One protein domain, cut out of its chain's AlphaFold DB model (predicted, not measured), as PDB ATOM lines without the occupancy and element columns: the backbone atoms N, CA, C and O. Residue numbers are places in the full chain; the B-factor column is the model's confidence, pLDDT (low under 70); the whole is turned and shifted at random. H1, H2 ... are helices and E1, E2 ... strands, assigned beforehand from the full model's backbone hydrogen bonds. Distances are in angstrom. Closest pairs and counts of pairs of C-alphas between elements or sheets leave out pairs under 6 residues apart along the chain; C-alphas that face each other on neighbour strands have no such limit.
ATOM      1  N   HIS A   4      26.491  26.543 -28.617       91.25
ATOM      2  CA  HIS A   4      27.562  25.552 -28.556       91.25
ATOM      3  C   HIS A   4      28.631  25.871 -29.595       91.25
ATOM      4  O   HIS A   4      28.305  26.176 -30.743       91.25
ATOM      5  N   VAL A   5      29.902  25.758 -29.211       92.19
ATOM      6  CA  VAL A   5      31.015  25.772 -30.166       92.19
ATOM      7  C   VAL A   5      30.992  24.474 -30.969       92.19
ATOM      8  O   VAL A   5      30.913  23.388 -30.406       92.19
ATOM      9  N   THR A   6      31.057  24.594 -32.292       92.62
ATOM     10  CA  THR A   6      31.003  23.464 -33.237       92.62
ATOM     11  C   THR A   6      32.275  23.313 -34.057       92.62
ATOM     12  O   THR A   6      32.608  22.209 -34.476       92.62
ATOM     13  N   ALA A   7      33.016  24.402 -34.253       91.25
ATOM     14  CA  ALA A   7      34.319  24.382 -34.895       91.25
ATOM     15  C   ALA A   7      35.207  25.476 -34.302       91.25
ATOM     16  O   ALA A   7      34.718  26.541 -33.924       91.25
ATOM     17  N   VAL A   8      36.508  25.200 -34.256       91.50
ATOM     18  CA  VAL A   8      37.552  26.184 -33.970       91.50
ATOM     19  C   VAL A   8      38.612  26.000 -35.038       91.50
ATOM     20  O   VAL A   8      39.204  24.924 -35.135       91.50
ATOM     21  N   GLN A   9      38.803  27.025 -35.853       90.88
ATOM     22  CA  GLN A   9      39.884  27.104 -36.819       90.88
ATOM     23  C   GLN A   9      41.042  27.854 -36.169       90.88
ATOM     24  O   GLN A   9      40.876  29.008 -35.779       90.88
ATOM     25  N   ASP A  10      42.189  27.197 -36.048       88.94
ATOM     26  CA  ASP A  10      43.435  27.824 -35.614       88.94
ATOM     27  C   ASP A  10      44.083  28.558 -36.796       88.94
ATOM     28  O   ASP A  10      44.157  28.033 -37.909       88.94
ATOM     29  N   LEU A  11      44.495  29.796 -36.549       85.25
ATOM     30  CA  LEU A  11      45.118  30.710 -37.504       85.25
ATOM     31  C   LEU A  11      46.440  31.274 -36.967       85.25
ATOM     32  O   LEU A  11      47.059  32.128 -37.605       85.25
ATOM     33  N   GLY A  12      46.860  30.852 -35.776       75.31
ATOM     34  CA  GLY A  12      48.111  31.287 -35.185       75.31
ATOM     35  C   GLY A  12      49.339  30.642 -35.843       75.31
ATOM     36  O   GLY A  12      49.229  29.692 -36.621       75.31
ATOM     37  N   PRO A  13      50.549  31.152 -35.540       68.69
ATOM     38  CA  PRO A  13      51.784  30.455 -35.876       68.69
ATOM     39  C   PRO A  13      51.774  29.068 -35.224       68.69
ATOM     40  O   PRO A  13      51.139  28.879 -34.185       68.69
ATOM     41  N   ALA A  14      52.496  28.115 -35.820       53.06
ATOM     42  CA  ALA A  14      52.582  26.744 -35.324       53.06
ATOM     43  C   ALA A  14      52.856  26.727 -33.805       53.06
ATOM     44  O   ALA A  14      53.953  27.069 -33.366       53.06
ATOM     45  N   GLY A  15      51.834  26.381 -33.011       50.69
ATOM     46  CA  GLY A  15      51.909  26.344 -31.548       50.69
ATOM     47  C   GLY A  15      50.883  27.193 -30.785       50.69
ATOM     48  O   GLY A  15      50.648  26.889 -29.619       50.69
ATOM     49  N   SER A  16      50.201  28.171 -31.399       63.06
ATOM     50  CA  SER A  16      49.086  28.918 -30.763       63.06
ATOM     51  C   SER A  16      47.764  28.138 -30.724       63.06
ATOM     52  O   SER A  16      46.690  28.722 -30.841       63.06
ATOM     53  N   GLY A  17      47.879  26.817 -30.552       84.62
ATOM     54  CA  GLY A  17      46.872  25.799 -30.836       84.62
ATOM     55  C   GLY A  17      45.459  26.133 -30.372       84.62
ATOM     56  O   GLY A  17      45.256  26.884 -29.424       84.62
ATOM     57  N   ARG A  18      44.470  25.482 -30.986       91.19
ATOM     58  CA  ARG A  18      43.042  25.501 -30.611       91.19
ATOM     59  C   ARG A  18      42.755  25.717 -29.110       91.19
ATOM     60  O   ARG A  18      41.915  26.550 -28.772       91.19
ATOM     61  N   ALA A  19      43.456  25.007 -28.224       91.88
ATOM     62  CA  ALA A  19      43.324  25.149 -26.774       91.88
ATOM     63  C   ALA A  19      43.717  26.538 -26.240       91.88
ATOM     64  O   ALA A  19      43.047  27.067 -25.361       91.88
ATOM     65  N   GLU A  20      44.767  27.166 -26.771       91.25
ATOM     66  CA  GLU A  20      45.148  28.530 -26.405       91.25
ATOM     67  C   GLU A  20      44.074  29.537 -26.844       91.25
ATOM     68  O   GLU A  20      43.650  30.359 -26.031       91.25
ATOM     69  N   VAL A  21      43.572  29.432 -28.081       94.50
ATOM     70  CA  VAL A  21      42.472  30.279 -28.585       94.50
ATOM     71  C   VAL A  21      41.251  30.201 -27.669       94.50
ATOM     72  O   VAL A  21      40.732  31.236 -27.245       94.50
ATOM     73  N   LEU A  22      40.808  28.984 -27.342       95.56
ATOM     74  CA  LEU A  22      39.655  28.771 -26.469       95.56
ATOM     75  C   LEU A  22      39.899  29.312 -25.064       95.56
ATOM     76  O   LEU A  22      39.029  29.990 -24.528       95.56
ATOM     77  N   ARG A  23      41.091  29.104 -24.507       94.44
ATOM     78  CA  ARG A  23      41.433  29.547 -23.156       94.44
ATOM     79  C   ARG A  23      41.412  31.067 -23.005       94.44
ATOM     80  O   ARG A  23      40.820  31.578 -22.056       94.44
ATOM     81  N   TYR A  24      42.004  31.812 -23.942       94.62
ATOM     82  CA  TYR A  24      41.940  33.281 -23.906       94.62
ATOM     83  C   TYR A  24      40.522  33.802 -24.169       94.62
ATOM     84  O   TYR A  24      40.088  34.748 -23.514       94.62
ATOM     85  N   ALA A  25      39.778  33.176 -25.085       95.88
ATOM     86  CA  ALA A  25      38.399  33.567 -25.357       95.88
ATOM     87  C   ALA A  25      37.471  33.293 -24.160       95.88
ATOM     88  O   ALA A  25      36.619  34.118 -23.833       95.88
ATOM     89  N   ALA A  26      37.666  32.165 -23.473       95.50
ATOM     90  CA  ALA A  26      36.944  31.793 -22.264       95.50
ATOM     91  C   ALA A  26      37.238  32.738 -21.095       95.50
ATOM     92  O   ALA A  26      36.315  33.053 -20.349       95.50
ATOM     93  N   ALA A  27      38.467  33.247 -20.966       95.38
ATOM     94  CA  ALA A  27      38.808  34.223 -19.931       95.38
ATOM     95  C   ALA A  27      37.948  35.499 -20.030       95.38
ATOM     96  O   ALA A  27      37.404  35.956 -19.027       95.38
ATOM     97  N   LEU A  28      37.748  36.038 -21.240       96.19
ATOM     98  CA  LEU A  28      36.816  37.156 -21.457       96.19
ATOM     99  C   LEU A  28      35.357  36.694 -21.343       96.19
ATOM    100  O   LEU A  28      34.521  37.380 -20.758       96.19
ATOM    101  N   GLY A  29      35.044  35.515 -21.885       94.75
ATOM    102  CA  GLY A  29      33.702  34.940 -21.859       94.75
ATOM    103  C   GLY A  29      33.147  34.725 -20.448       94.75
ATOM    104  O   GLY A  29      31.943  34.882 -20.243       94.75
ATOM    105  N   ALA A  30      34.014  34.430 -19.478       94.12
ATOM    106  CA  ALA A  30      33.663  34.285 -18.069       94.12
ATOM    107  C   ALA A  30      33.170  35.600 -17.436       94.12
ATOM    108  O   ALA A  30      32.335  35.555 -16.536       94.12
ATOM    109  N   LEU A  31      33.634  36.755 -17.930       94.81
ATOM    110  CA  LEU A  31      33.211  38.079 -17.458       94.81
ATOM    111  C   LEU A  31      31.957  38.602 -18.171       94.81
ATOM    112  O   LEU A  31      31.220  39.403 -17.607       94.81
ATOM    113  N   SER A  32      31.705  38.132 -19.394       91.00
ATOM    114  CA  SER A  32      30.621  38.623 -20.250       91.00
ATOM    115  C   SER A  32      29.210  38.241 -19.782       91.00
ATOM    116  O   SER A  32      28.238  38.960 -19.992       91.00
ATOM    117  N   GLY A  33      29.037  37.049 -19.202       83.31
ATOM    118  CA  GLY A  33      27.713  36.508 -18.843       83.31
ATOM    119  C   GLY A  33      26.786  36.179 -20.036       83.31
ATOM    120  O   GLY A  33      25.809  35.433 -19.885       83.31
ATOM    121  N   GLY A  34      27.105  36.654 -21.245       88.44
ATOM    122  CA  GLY A  34      26.349  36.427 -22.471       88.44
ATOM    123  C   GLY A  34      26.355  34.969 -22.961       88.44
ATOM    124  O   GLY A  34      27.135  34.130 -22.498       88.44
ATOM    125  N   PRO A  35      25.479  34.615 -23.921       90.44
ATOM    126  CA  PRO A  35      25.408  33.258 -24.465       90.44
ATOM    127  C   PRO A  35      26.697  32.846 -25.192       90.44
ATOM    128  O   PRO A  35      27.097  31.688 -25.097       90.44
ATOM    129  N   VAL A  36      27.371  33.789 -25.861       90.75
ATOM    130  CA  VAL A  36      28.676  33.563 -26.504       90.75
ATOM    131  C   VAL A  36      29.747  33.279 -25.453       90.75
ATOM    132  O   VAL A  36      30.409  32.247 -25.532       90.75
ATOM    133  N   GLY A  37      29.867  34.130 -24.428       92.50
ATOM    134  CA  GLY A  37      30.834  33.942 -23.344       92.50
ATOM    135  C   GLY A  37      30.682  32.586 -22.652       92.50
ATOM    136  O   GLY A  37      31.650  31.840 -22.510       92.50
ATOM    137  N   ARG A  38      29.441  32.189 -22.345       93.00
ATOM    138  CA  ARG A  38      29.138  30.871 -21.762       93.00
ATOM    139  C   ARG A  38      29.461  29.696 -22.689       93.00
ATOM    140  O   ARG A  38      29.836  28.632 -22.197       93.00
ATOM    141  N   ALA A  39      29.301  29.853 -24.002       94.12
ATOM    142  CA  ALA A  39      29.672  28.821 -24.970       94.12
ATOM    143  C   ALA A  39      31.197  28.639 -25.047       94.12
ATOM    144  O   ALA A  39      31.672  27.507 -25.096       94.12
ATOM    145  N   LEU A  40      31.953  29.740 -25.000       95.00
ATOM    146  CA  LEU A  40      33.417  29.729 -25.012       95.00
ATOM    147  C   LEU A  40      33.991  29.078 -23.749       95.00
ATOM    148  O   LEU A  40      34.848  28.208 -23.861       95.00
ATOM    149  N   VAL A  41      33.465  29.418 -22.566       94.81
ATOM    150  CA  VAL A  41      33.877  28.795 -21.292       94.81
ATOM    151  C   VAL A  41      33.629  27.285 -21.299       94.81
ATOM    152  O   VAL A  41      34.496  26.514 -20.895       94.81
ATOM    153  N   ARG A  42      32.470  26.836 -21.796       94.06
ATOM    154  CA  ARG A  42      32.192  25.397 -21.928       94.06
ATOM    155  C   ARG A  42      33.134  24.706 -22.907       94.06
ATOM    156  O   ARG A  42      33.588  23.603 -22.626       94.06
ATOM    157  N   ALA A  43      33.423  25.344 -24.039       94.62
ATOM    158  CA  ALA A  43      34.328  24.788 -25.035       94.62
ATOM    159  C   ALA A  43      35.767  24.673 -24.516       94.62
ATOM    160  O   ALA A  43      36.397  23.651 -24.758       94.62
ATOM    161  N   ASP A  44      36.264  25.667 -23.775       95.31
ATOM    162  CA  ASP A  44      37.583  25.598 -23.136       95.31
ATOM    163  C   ASP A  44      37.669  24.468 -22.102       95.31
ATOM    164  O   ASP A  44      38.618  23.690 -22.130       95.31
ATOM    165  N   ARG A  45      36.652  24.309 -21.244       93.69
ATOM    166  CA  ARG A  45      36.608  23.194 -20.280       93.69
ATOM    167  C   ARG A  45      36.613  21.832 -20.966       93.69
ATOM    168  O   ARG A  45      37.363  20.950 -20.562       93.69
ATOM    169  N   ALA A  46      35.810  21.677 -22.018       93.00
ATOM    170  CA  ALA A  46      35.771  20.444 -22.799       93.00
ATOM    171  C   ALA A  46      37.119  20.155 -23.478       93.00
ATOM    172  O   ALA A  46      37.575  19.015 -23.472       93.00
ATOM    173  N   GLU A  47      37.779  21.182 -24.021       92.75
ATOM    174  CA  GLU A  47      39.118  21.068 -24.611       92.75
ATOM    175  C   GLU A  47      40.181  20.688 -23.568       92.75
ATOM    176  O   GLU A  47      41.102  19.934 -23.871       92.75
ATOM    177  N   ALA A  48      40.034  21.159 -22.327       90.75
ATOM    178  CA  ALA A  48      40.890  20.792 -21.201       90.75
ATOM    179  C   ALA A  48      40.593  19.391 -20.627       90.75
ATOM    180  O   ALA A  48      41.296  18.943 -19.726       90.75
ATOM    181  N   GLY A  49      39.558  18.699 -21.119       91.94
ATOM    182  CA  GLY A  49      39.121  17.406 -20.582       91.94
ATOM    183  C   GLY A  49      38.468  17.494 -19.200       91.94
ATOM    184  O   GLY A  49      38.351  16.479 -18.515       91.94
ATOM    185  N   LEU A  50      38.039  18.689 -18.781       89.81
ATOM    186  CA  LEU A  50      37.410  18.912 -17.485       89.81
ATOM    187  C   LEU A  50      35.920  18.531 -17.529       89.81
ATOM    188  O   LEU A  50      35.220  18.895 -18.483       89.81
ATOM    189  N   PRO A  51      35.394  17.839 -16.501       87.81
ATOM    190  CA  PRO A  51      33.964  17.573 -16.400       87.81
ATOM    191  C   PRO A  51      33.171  18.875 -16.219       87.81
ATOM    192  O   PRO A  51      33.685  19.877 -15.727       87.81
ATOM    193  N   GLU A  52      31.877  18.872 -16.556       81.75
ATOM    194  CA  GLU A  52      31.032  20.069 -16.395       81.75
ATOM    195  C   GLU A  52      30.947  20.553 -14.937       81.75
ATOM    196  O   GLU A  52      30.819  21.754 -14.692       81.75
ATOM    197  N   SER A  53      31.064  19.625 -13.982       84.31
ATOM    198  CA  SER A  53      31.085  19.890 -12.543       84.31
ATOM    199  C   SER A  53      32.420  20.432 -12.024       84.31
ATOM    200  O   SER A  53      32.497  20.749 -10.841       84.31
ATOM    201  N   ALA A  54      33.456  20.514 -12.866       85.12
ATOM    202  CA  ALA A  54      34.758  21.036 -12.471       85.12
ATOM    203  C   ALA A  54      34.648  22.493 -12.007       85.12
ATOM    204  O   ALA A  54      33.993  23.349 -12.629       85.12
ATOM    205  N   PRO A  63      46.283  30.249 -13.876       86.00
ATOM    206  CA  PRO A  63      45.121  31.114 -14.029       86.00
ATOM    207  C   PRO A  63      45.395  32.266 -15.007       86.00
ATOM    208  O   PRO A  63      46.531  32.731 -15.162       86.00
ATOM    209  N   LEU A  64      44.350  32.719 -15.698       91.25
ATOM    210  CA  LEU A  64      44.392  33.929 -16.515       91.25
ATOM    211  C   LEU A  64      43.695  35.059 -15.760       91.25
ATOM    212  O   LEU A  64      42.509  34.963 -15.465       91.25
ATOM    213  N   ASP A  65      44.422  36.141 -15.499       91.19
ATOM    214  CA  ASP A  65      43.839  37.373 -14.978       91.19
ATOM    215  C   ASP A  65      43.428  38.267 -16.143       91.19
ATOM    216  O   ASP A  65      44.223  38.520 -17.055       91.19
ATOM    217  N   VAL A  66      42.212  38.803 -16.079       94.12
ATOM    218  CA  VAL A  66      41.704  39.774 -17.050       94.12
ATOM    219  C   VAL A  66      41.568  41.135 -16.380       94.12
ATOM    220  O   VAL A  66      41.013  41.257 -15.291       94.12
ATOM    221  N   SER A  67      42.067  42.174 -17.040       94.44
ATOM    222  CA  SER A  67      41.966  43.567 -16.600       94.44
ATOM    223  C   SER A  67      41.483  44.457 -17.744       94.44
ATOM    224  O   SER A  67      41.654  44.113 -18.913       94.44
ATOM    225  N   GLY A  68      40.841  45.583 -17.419       94.06
ATOM    226  CA  GLY A  68      40.287  46.491 -18.432       94.06
ATOM    227  C   GLY A  68      39.222  45.840 -19.321       94.06
ATOM    228  O   GLY A  68      39.161  46.140 -20.508       94.06
ATOM    229  N   PHE A  69      38.438  44.910 -18.767       96.88
ATOM    230  CA  PHE A  69      37.380  44.230 -19.507       96.88
ATOM    231  C   PHE A  69      36.312  45.220 -19.984       96.88
ATOM    232  O   PHE A  69      35.838  46.046 -19.201       96.88
ATOM    233  N   ALA A  70      35.916  45.097 -21.248       95.88
ATOM    234  CA  ALA A  70      34.831  45.863 -21.840       95.88
ATOM    235  C   ALA A  70      33.994  44.992 -22.783       95.88
ATOM    236  O   ALA A  70      34.528  44.257 -23.618       95.88
ATOM    237  N   GLU A  71      32.674  45.127 -22.678       94.62
ATOM    238  CA  GLU A  71      31.733  44.642 -23.683       94.62
ATOM    239  C   GLU A  71      31.334  45.780 -24.610       94.62
ATOM    240  O   GLU A  71      31.014  46.886 -24.171       94.62
ATOM    241  N   HIS A  72      31.316  45.492 -25.902       93.12
ATOM    242  CA  HIS A  72      31.007  46.451 -26.947       93.12
ATOM    243  C   HIS A  72      29.654  46.134 -27.592       93.12
ATOM    244  O   HIS A  72      29.319  44.958 -27.802       93.12
ATOM    245  N   PRO A  73      28.877  47.166 -27.981       85.94
ATOM    246  CA  PRO A  73      27.675  46.980 -28.783       85.94
ATOM    247  C   PRO A  73      27.973  46.145 -30.034       85.94
ATOM    248  O   PRO A  73      28.973  46.363 -30.715       85.94
ATOM    249  N   GLY A  74      27.104  45.180 -30.336       83.94
ATOM    250  CA  GLY A  74      27.322  44.238 -31.440       83.94
ATOM    251  C   GLY A  74      28.077  42.959 -31.056       83.94
ATOM    252  O   GLY A  74      28.348  42.146 -31.933       83.94
ATOM    253  N   GLY A  75      28.366  42.737 -29.767       84.25
ATOM    254  CA  GLY A  75      28.852  41.447 -29.257       84.25
ATOM    255  C   GLY A  75      30.372  41.280 -29.263       84.25
ATOM    256  O   GLY A  75      30.857  40.149 -29.235       84.25
ATOM    257  N   GLY A  76      31.113  42.388 -29.321       92.44
ATOM    258  CA  GLY A  76      32.562  42.401 -29.133       92.44
ATOM    259  C   GLY A  76      32.936  42.404 -27.653       92.44
ATOM    260  O   GLY A  76      32.308  43.088 -26.853       92.44
ATOM    261  N   LEU A  77      33.974  41.664 -27.290       95.88
ATOM    262  CA  LEU A  77      34.580  41.622 -25.967       95.88
ATOM    263  C   LEU A  77      36.043  42.027 -26.096       95.88
ATOM    264  O   LEU A  77      36.741  41.608 -27.023       95.88
ATOM    265  N   GLU A  78      36.515  42.793 -25.129       96.81
ATOM    266  CA  GLU A  78      37.892  43.248 -25.043       96.81
ATOM    267  C   GLU A  78      38.425  43.074 -23.623       96.81
ATOM    268  O   GLU A  78      37.696  43.247 -22.648       96.81
ATOM    269  N   GLY A  79      39.709  42.744 -23.500       96.06
ATOM    270  CA  GLY A  79      40.391  42.723 -22.213       96.06
ATOM    271  C   GLY A  79      41.897  42.531 -22.339       96.06
ATOM    272  O   GLY A  79      42.400  41.956 -23.305       96.06
ATOM    273  N   LEU A  80      42.630  43.004 -21.337       94.69
ATOM    274  CA  LEU A  80      44.045  42.703 -21.151       94.69
ATOM    275  C   LEU A  80      44.163  41.423 -20.325       94.69
ATOM    276  O   LEU A  80      43.845  41.421 -19.136       94.69
ATOM    277  N   VAL A  81      44.626  40.346 -20.954       93.25
ATOM    278  CA  VAL A  81      44.741  39.024 -20.339       93.25
ATOM    279  C   VAL A  81      46.196  38.720 -20.034       93.25
ATOM    280  O   VAL A  81      47.041  38.763 -20.929       93.25
ATOM    281  N   ARG A  82      46.491  38.375 -18.783       90.12
ATOM    282  CA  ARG A  82      47.824  37.956 -18.342       90.12
ATOM    283  C   ARG A  82      47.772  36.566 -17.722       90.12
ATOM    284  O   ARG A  82      46.793  36.214 -17.072       90.12
ATOM    285  N   ARG A  83      48.843  35.788 -17.871       83.81
ATOM    286  CA  ARG A  83      49.022  34.557 -17.084       83.81
ATOM    287  C   ARG A  83      49.423  34.943 -15.661       83.81
ATOM    288  O   ARG A  83      50.469  35.563 -15.471       83.81
ATOM    289  N   ALA A  84      48.595  34.602 -14.682       70.12
ATOM    290  CA  ALA A  84      48.889  34.820 -13.275       70.12
ATOM    291  C   ALA A  84      50.133  34.013 -12.873       70.12
ATOM    292  O   ALA A  84      50.339  32.892 -13.340       70.12
ATOM    293  N   HIS A  85      50.987  34.607 -12.037       62.31
ATOM    294  CA  HIS A  85      52.220  33.994 -11.517       62.31
ATOM    295  C   HIS A  85      53.266  33.559 -12.563       62.31
ATOM    296  O   HIS A  85      54.292  32.988 -12.199       62.31
ATOM    297  N   ALA A  86      53.083  33.886 -13.845       58.38
ATOM    298  CA  ALA A  86      54.191  33.903 -14.787       58.38
ATOM    299  C   ALA A  86      55.060  35.114 -14.422       58.38
ATOM    300  O   ALA A  86      54.580  36.246 -14.478       58.38
ATOM    301  N   GLY A  87      56.309  34.896 -13.997       55.28
ATOM    302  CA  GLY A  87      57.266  35.982 -13.749       55.28
ATOM    303  C   GLY A  87      57.427  36.919 -14.958       55.28
ATOM    304  O   GLY A  87      56.792  36.738 -16.000       55.28
ATOM    305  N   LEU A  88      58.292  37.931 -14.849       55.62
ATOM    306  CA  LEU A  88      58.647  38.776 -15.998       55.62
ATOM    307  C   LEU A  88      59.036  37.885 -17.192       55.62
ATOM    308  O   LEU A  88      59.838  36.963 -17.034       55.62
ATOM    309  N   ALA A  89      58.463  38.136 -18.374       56.19
ATOM    310  CA  ALA A  89      58.906  37.459 -19.589       56.19
ATOM    311  C   ALA A  89      60.413  37.716 -19.799       56.19
ATOM    312  O   ALA A  89      60.917  38.749 -19.335       56.19
ATOM    313  N   PRO A  90      61.150  36.845 -20.516       47.28
ATOM    314  CA  PRO A  90      62.503  37.172 -20.959       47.28
ATOM    315  C   PRO A  90      62.481  38.539 -21.668       47.28
ATOM    316  O   PRO A  90      61.827  38.686 -22.697       47.28
ATOM    317  N   GLY A  91      63.119  39.555 -21.076       54.44
ATOM    318  CA  GLY A  91      63.088  40.940 -21.572       54.44
ATOM    319  C   GLY A  91      62.229  41.939 -20.778       54.44
ATOM    320  O   GLY A  91      62.098  43.078 -21.211       54.44
ATOM    321  N   GLY A  92      61.658  41.565 -19.626       49.16
ATOM    322  CA  GLY A  92      60.990  42.515 -18.718       49.16
ATOM    323  C   GLY A  92      59.611  42.997 -19.181       49.16
ATOM    324  O   GLY A  92      59.022  43.876 -18.554       49.16
ATOM    325  N   LEU A  93      59.082  42.417 -20.259       53.94
ATOM    326  CA  LEU A  93      57.735  42.700 -20.740       53.94
ATOM    327  C   LEU A  93      56.705  41.956 -19.884       53.94
ATOM    328  O   LEU A  93      56.915  40.820 -19.448       53.94
ATOM    329  N   LEU A  94      55.575  42.616 -19.640       58.16
ATOM    330  CA  LEU A  94      54.422  41.998 -19.001       58.16
ATOM    331  C   LEU A  94      53.926  40.868 -19.917       58.16
ATOM    332  O   LEU A  94      53.733  41.091 -21.111       58.16
ATOM    333  N   ASN A  95      53.694  39.670 -19.370       75.12
ATOM    334  CA  ASN A  95      53.042  38.538 -20.050       75.12
ATOM    335  C   ASN A  95      51.541  38.817 -20.295       75.12
ATOM    336  O   ASN A  95      50.684  37.983 -20.002       75.12
ATOM    337  N   THR A  96      51.226  40.017 -20.776       86.94
ATOM    338  CA  THR A  96      49.887  40.570 -20.947       86.94
ATOM    339  C   THR A  96      49.603  40.733 -22.430       86.94
ATOM    340  O   THR A  96      50.383  41.342 -23.157       86.94
ATOM    341  N   ARG A  97      48.453  40.227 -22.873       90.69
ATOM    342  CA  ARG A  97      47.963  40.328 -24.247       90.69
ATOM    343  C   ARG A  97      46.650  41.095 -24.258       90.69
ATOM    344  O   ARG A  97      45.755  40.785 -23.476       90.69
ATOM    345  N   ARG A  98      46.504  42.064 -25.163       94.50
ATOM    346  CA  ARG A  98      45.186  42.634 -25.478       94.50
ATOM    347  C   ARG A  98      44.439  41.627 -26.342       94.50
ATOM    348  O   ARG A  98      44.852  41.371 -27.471       94.50
ATOM    349  N   VAL A  99      43.387  41.042 -25.786       96.44
ATOM    350  CA  VAL A  99      42.553  40.034 -26.437       96.44
ATOM    351  C   VAL A  99      41.244  40.676 -26.865       96.44
ATOM    352  O   VAL A  99      40.614  41.395 -26.091       96.44
ATOM    353  N   LEU A 100      40.846  40.392 -28.100       96.94
ATOM    354  CA  LEU A 100      39.575  40.796 -28.686       96.94
ATOM    355  C   LEU A 100      38.813  39.539 -29.111       96.94
ATOM    356  O   LEU A 100      39.387  38.653 -29.746       96.94
ATOM    357  N   VAL A 101      37.528  39.463 -28.775       96.38
ATOM    358  CA  VAL A 101      36.634  38.367 -29.174       96.38
ATOM    359  C   VAL A 101      35.356  38.970 -29.724       96.38
ATOM    360  O   VAL A 101      34.696  39.722 -29.026       96.38
ATOM    361  N   GLY A 102      34.962  38.645 -30.947       94.81
ATOM    362  CA  GLY A 102      33.713  39.179 -31.487       94.81
ATOM    363  C   GLY A 102      33.493  38.843 -32.952       94.81
ATOM    364  O   GLY A 102      34.270  38.077 -33.526       94.81
ATOM    365  N   PRO A 103      32.441  39.394 -33.576       93.31
ATOM    366  CA  PRO A 103      32.186  39.198 -34.997       93.31
ATOM    367  C   PRO A 103      33.382  39.649 -35.849       93.31
ATOM    368  O   PRO A 103      33.995  40.674 -35.527       93.31
ATOM    369  N   PRO A 104      33.705  38.956 -36.955       92.50
ATOM    370  CA  PRO A 104      34.807  39.345 -37.833       92.50
ATOM    371  C   PRO A 104      34.739  40.815 -38.285       92.50
ATOM    372  O   PRO A 104      35.737  41.531 -38.199       92.50
ATOM    373  N   GLY A 105      33.555  41.309 -38.666       91.44
ATOM    374  CA  GLY A 105      33.367  42.720 -39.026       91.44
ATOM    375  C   GLY A 105      33.689  43.705 -37.891       91.44
ATOM    376  O   GLY A 105      34.245  44.775 -38.142       91.44
ATOM    377  N   TRP A 106      33.421  43.335 -36.632       92.75
ATOM    378  CA  TRP A 106      33.785  44.160 -35.474       92.75
ATOM    379  C   TRP A 106      35.303  44.200 -35.269       92.75
ATOM    380  O   TRP A 106      35.853  45.283 -35.079       92.75
ATOM    381  N   LEU A 107      35.999  43.059 -35.390       93.19
ATOM    382  CA  LEU A 107      37.467  43.006 -35.301       93.19
ATOM    383  C   LEU A 107      38.139  43.862 -36.381       93.19
ATOM    384  O   LEU A 107      39.092  44.583 -36.082       93.19
ATOM    385  N   ALA A 108      37.616  43.830 -37.610       92.38
ATOM    386  CA  ALA A 108      38.089  44.693 -38.690       92.38
ATOM    387  C   ALA A 108      37.935  46.182 -38.333       92.38
ATOM    388  O   ALA A 108      38.860  46.965 -38.545       92.38
ATOM    389  N   GLY A 109      36.816  46.563 -37.705       91.62
ATOM    390  CA  GLY A 109      36.604  47.911 -37.165       91.62
ATOM    391  C   GLY A 109      37.581  48.305 -36.047       91.62
ATOM    392  O   GLY A 109      37.871  49.487 -35.886       91.62
ATOM    393  N   GLN A 110      38.143  47.334 -35.318       93.00
ATOM    394  CA  GLN A 110      39.213  47.548 -34.331       93.00
ATOM    395  C   GLN A 110      40.620  47.608 -34.960       93.00
ATOM    396  O   GLN A 110      41.616  47.683 -34.238       93.00
ATOM    397  N   GLY A 111      40.724  47.550 -36.293       92.81
ATOM    398  CA  GLY A 111      41.995  47.541 -37.018       92.81
ATOM    399  C   GLY A 111      42.700  46.183 -37.036       92.81
ATOM    400  O   GLY A 111      43.874  46.122 -37.397       92.81
ATOM    401  N   VAL A 112      42.019  45.094 -36.658       93.88
ATOM    402  CA  VAL A 112      42.575  43.738 -36.753       93.88
ATOM    403  C   VAL A 112      42.265  43.151 -38.135       93.88
ATOM    404  O   VAL A 112      41.091  42.993 -38.476       93.88
ATOM    405  N   PRO A 113      43.281  42.777 -38.933       91.06
ATOM    406  CA  PRO A 113      43.061  42.166 -40.234       91.06
ATOM    407  C   PRO A 113      42.425  40.782 -40.073       91.06
ATOM    408  O   PRO A 113      42.989  39.882 -39.448       91.06
ATOM    409  N   VAL A 114      41.248  40.608 -40.671       87.94
ATOM    410  CA  VAL A 114      40.536  39.328 -40.722       87.94
ATOM    411  C   VAL A 114      40.907  38.596 -42.017       87.94
ATOM    412  O   VAL A 114      40.766  39.180 -43.095       87.94
ATOM    413  N   PRO A 115      41.346  37.326 -41.960       84.75
ATOM    414  CA  PRO A 115      41.662  36.555 -43.159       84.75
ATOM    415  C   PRO A 115      40.468  36.416 -44.106       84.75
ATOM    416  O   PRO A 115      39.342  36.133 -43.681       84.75
ATOM    417  N   SER A 116      40.732  36.548 -45.406       79.69
ATOM    418  CA  SER A 116      39.746  36.314 -46.462       79.69
ATOM    419  C   SER A 116      39.181  34.894 -46.380       79.69
ATOM    420  O   SER A 116      39.937  33.934 -46.242       79.69
ATOM    421  N   GLY A 117      37.859  34.761 -46.493       76.62
ATOM    422  CA  GLY A 117      37.167  33.475 -46.355       76.62
ATOM    423  C   GLY A 117      36.747  33.135 -44.923       76.62
ATOM    424  O   GLY A 117      36.087  32.117 -44.727       76.62
ATOM    425  N   THR A 118      37.059  33.985 -43.936       79.50
ATOM    426  CA  THR A 118      36.462  33.880 -42.598       79.50
ATOM    427  C   THR A 118      34.945  34.075 -42.717       79.50
ATOM    428  O   THR A 118      34.520  35.123 -43.208       79.50
ATOM    429  N   PRO A 119      34.113  33.105 -42.294       76.19
ATOM    430  CA  PRO A 119      32.664  33.242 -42.373       76.19
ATOM    431  C   PRO A 119      32.189  34.404 -41.503       76.19
ATOM    432  O   PRO A 119      32.397  34.394 -40.293       76.19
ATOM    433  N   ASP A 120      31.510  35.376 -42.104       69.31
ATOM    434  CA  ASP A 120      30.841  36.459 -41.379       69.31
ATOM    435  C   ASP A 120      29.352  36.125 -41.224       69.31
ATOM    436  O   ASP A 120      28.458  36.747 -41.792       69.31
ATOM    437  N   ALA A 121      29.095  35.016 -40.532       67.31
ATOM    438  CA  ALA A 121      27.751  34.581 -40.187       67.31
ATOM    439  C   ALA A 121      27.454  34.987 -38.740       67.31
ATOM    440  O   ALA A 121      28.345  34.948 -37.896       67.31
ATOM    441  N   GLY A 122      26.190  35.278 -38.408       67.44
ATOM    442  CA  GLY A 122      25.767  35.711 -37.061       67.44
ATOM    443  C   GLY A 122      26.045  34.730 -35.905       67.44
ATOM    444  O   GLY A 122      25.652  34.988 -34.774       67.44
ATOM    445  N   HIS A 123      26.710  33.606 -36.176       83.38
ATOM    446  CA  HIS A 123      27.173  32.638 -35.186       83.38
ATOM    447  C   HIS A 123      28.685  32.374 -35.288       83.38
ATOM    448  O   HIS A 123      29.152  31.338 -34.833       83.38
ATOM    449  N   THR A 124      29.466  33.271 -35.883       90.81
ATOM    450  CA  THR A 124      30.924  33.149 -35.954       90.81
ATOM    451  C   THR A 124      31.569  34.290 -35.183       90.81
ATOM    452  O   THR A 124      31.201  35.449 -35.351       90.81
ATOM    453  N   VAL A 125      32.542  33.959 -34.336       93.62
ATOM    454  CA  VAL A 125      33.373  34.943 -33.641       93.62
ATOM    455  C   VAL A 125      34.840  34.673 -33.931       93.62
ATOM    456  O   VAL A 125      35.280  33.527 -33.946       93.62
ATOM    457  N   ALA A 126      35.605  35.725 -34.175       94.44
ATOM    458  CA  ALA A 126      37.049  35.665 -34.279       94.44
ATOM    459  C   ALA A 126      37.678  36.076 -32.945       94.44
ATOM    460  O   ALA A 126      37.153  36.923 -32.218       94.44
ATOM    461  N   VAL A 127      38.805  35.448 -32.632       95.31
ATOM    462  CA  VAL A 127      39.617  35.708 -31.447       95.31
ATOM    463  C   VAL A 127      40.953  36.248 -31.924       95.31
ATOM    464  O   VAL A 127      41.613  35.627 -32.762       95.31
ATOM    465  N   ALA A 128      41.355  37.398 -31.401       95.00
ATOM    466  CA  ALA A 128      42.573  38.077 -31.805       95.00
ATOM    467  C   ALA A 128      43.392  38.552 -30.612       95.00
ATOM    468  O   ALA A 128      42.850  38.940 -29.579       95.00
ATOM    469  N   TRP A 129      44.708  38.549 -30.795       93.69
ATOM    470  CA  TRP A 129      45.675  39.209 -29.924       93.69
ATOM    471  C   TRP A 129      46.967  39.476 -30.700       93.69
ATOM    472  O   TRP A 129      47.208  38.886 -31.757       93.69
ATOM    473  N   ASP A 130      47.793  40.389 -30.186       89.06
ATOM    474  CA  ASP A 130      49.007  40.896 -30.851       89.06
ATOM    475  C   ASP A 130      48.737  41.421 -32.275       89.06
ATOM    476  O   ASP A 130      49.539  41.240 -33.189       89.06
ATOM    477  N   GLY A 131      47.568  42.038 -32.480       90.19
ATOM    478  CA  GLY A 131      47.181  42.640 -33.760       90.19
ATOM    479  C   GLY A 131      46.803  41.651 -34.867       90.19
ATOM    480  O   GLY A 131      46.655  42.071 -36.008       90.19
ATOM    481  N   ALA A 132      46.629  40.361 -34.563       91.75
ATOM    482  CA  ALA A 132      46.259  39.347 -35.549       91.75
ATOM    483  C   ALA A 132      45.121  38.451 -35.051       91.75
ATOM    484  O   ALA A 132      45.017  38.170 -33.854       91.75
ATOM    485  N   VAL A 133      44.291  37.960 -35.977       93.75
ATOM    486  CA  VAL A 133      43.354  36.867 -35.690       93.75
ATOM    487  C   VAL A 133      44.146  35.585 -35.457       93.75
ATOM    488  O   VAL A 133      45.049  35.244 -36.216       93.75
ATOM    489  N   ARG A 134      43.797  34.877 -34.386       93.94
ATOM    490  CA  ARG A 134      44.475  33.659 -33.927       93.94
ATOM    491  C   ARG A 134      43.577  32.446 -34.005       93.94
ATOM    492  O   ARG A 134      44.064  31.342 -34.188       93.94
ATOM    493  N   GLY A 135      42.268  32.658 -33.955       93.25
ATOM    494  CA  GLY A 135      41.334  31.626 -34.352       93.25
ATOM    495  C   GLY A 135      39.946  32.155 -34.644       93.25
ATOM    496  O   GLY A 135      39.582  33.269 -34.265       93.25
ATOM    497  N   VAL A 136      39.177  31.328 -35.340       93.69
ATOM    498  CA  VAL A 136      37.773  31.570 -35.666       93.69
ATOM    499  C   VAL A 136      36.945  30.464 -35.035       93.69
ATOM    500  O   VAL A 136      37.223  29.281 -35.219       93.69
ATOM    501  N   VAL A 137      35.928  30.854 -34.280       93.62
ATOM    502  CA  VAL A 137      35.046  29.966 -33.533       93.62
ATOM    503  C   VAL A 137      33.653  30.032 -34.144       93.62
ATOM    504  O   VAL A 137      33.027  31.090 -34.192       93.62
ATOM    505  N   THR A 138      33.147  28.881 -34.580       93.88
ATOM    506  CA  THR A 138      31.792  28.750 -35.123       93.88
ATOM    507  C   THR A 138      30.867  28.187 -34.059       93.88
ATOM    508  O   THR A 138      31.079  27.090 -33.534       93.88
ATOM    509  N   LEU A 139      29.807  28.925 -33.771       92.38
ATOM    510  CA  LEU A 139      28.773  28.624 -32.798       92.38
ATOM    511  C   LEU A 139      27.522  28.088 -33.505       92.38
ATOM    512  O   LEU A 139      27.264  28.371 -34.675       92.38
ATOM    513  N   ARG A 140      26.709  27.323 -32.783       90.06
ATOM    514  CA  ARG A 140      25.346  26.971 -33.192       90.06
ATOM    515  C   ARG A 140      24.413  26.994 -31.997       90.06
ATOM    516  O   ARG A 140      24.803  26.623 -30.892       90.06
ATOM    517  N   THR A 141      23.169  27.384 -32.237       85.69
ATOM    518  CA  THR A 141      22.095  27.247 -31.250       85.69
ATOM    519  C   THR A 141      21.718  25.780 -31.094       85.69
ATOM    520  O   THR A 141      21.637  25.046 -32.084       85.69
ATOM    521  N   ALA A 142      21.480  25.352 -29.854       74.12
ATOM    522  CA  ALA A 142      20.975  24.014 -29.584       74.12
ATOM    523  C   ALA A 142      19.652  23.768 -30.347       74.12
ATOM    524  O   ALA A 142      18.803  24.663 -30.405       74.12
TER     525      ALA A 142
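AT A GLANCE: This is residues 4 to 54 and 63 to 142 of the 151 residues of an uncharacterized protein of Promicromonospora citrea (UniProt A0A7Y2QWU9). One twisted sheet of six strands curls round helix H1, and H2 packs beside H1 on the same face, toward the E1 and E6 side. The short H3 packs on the opposite face, and residues 88 to 93, between E3 and E4, stick out from the body. The printed part has 131 residues, with three named helices and six named strands that follow along the chain as E1 H1 H2 E2 E3 E4 H3 E5 E6, and the sheet, in the order E1 E6 E5 E4 E3 E2, is all antiparallel. The class is mixed, helices and strands; the whole is compact, with a radius of gyration of the C-alphas of 14.0 A and spans of 42 by 38 by 30 A.

HOW THE PARTS SIT: Start with the sheet: E1, residues 4 to 10, E6, 132 to 141, E5, 124 to 129, E4, 96 to 102, E3, 76 to 83, and E2, 64 to 72. E1 and E2 are its edge strands. Look for N 6 and O 138 at 2.8 A between E1 and E6, N 127 and O 135 at 2.8 A in the hairpin E5 and E6, and N 128 and O 100 at 2.9 A between E5 and E4. E2 E3 E4 is a meander, each strand the antiparallel neighbour of the one before; find N 99 and O 79 at 2.8 A and N 78 and O 70 at 2.9 A. The sheet curls round H1, residues 18 to 32; the closest C-alphas of H1 and E6 are Val 21 and Gly 135, 6.0 A apart. H2, residues 35 to 47, touches H1, with C-alphas 29 and 37 closest at 3.4 A; this helical hairpin runs opposite ways at a steep tilt of 38 degrees, only just past shallow. H3, residues 104 to 109, is on the opposite face at a height over the sheet of 7.8 A; its closest C-alpha pair with E5 is Pro 104 and Ala 126, 5.6 A. Every O i to N i+4 pair is within hydrogen-bond range in H2 and H3, and 9 of 11 in H1.

IN THESE COORDINATES: Find C-alpha 4 at (27.562, 25.552, -28.556), where E1 begins. H1 runs 20.8 A from C-alpha 18 at (43.042, 25.501, -30.611). E2 spans 21.1 A and bends by 70 degrees at residue 68; E3 spans 21.9 A and bends by 51 degrees at residue 80. E6, 27.4 A long, ends at C-alpha 141, (22.095, 27.247, -31.250).

THE WHOLE: The C-alphas of Gly 91 and Ala 142 are the two farthest apart, 46.1 A. Residues 55 to 62 are not printed, and C-alphas 54 and 63 lie 14.5 A apart across the cut. The links E3 to E4 and H3 to E5 are long. Mean pLDDT of the printed part is 86.5; look for values under 70 at residues 13 to 16, 85 to 94 and 120 to 122.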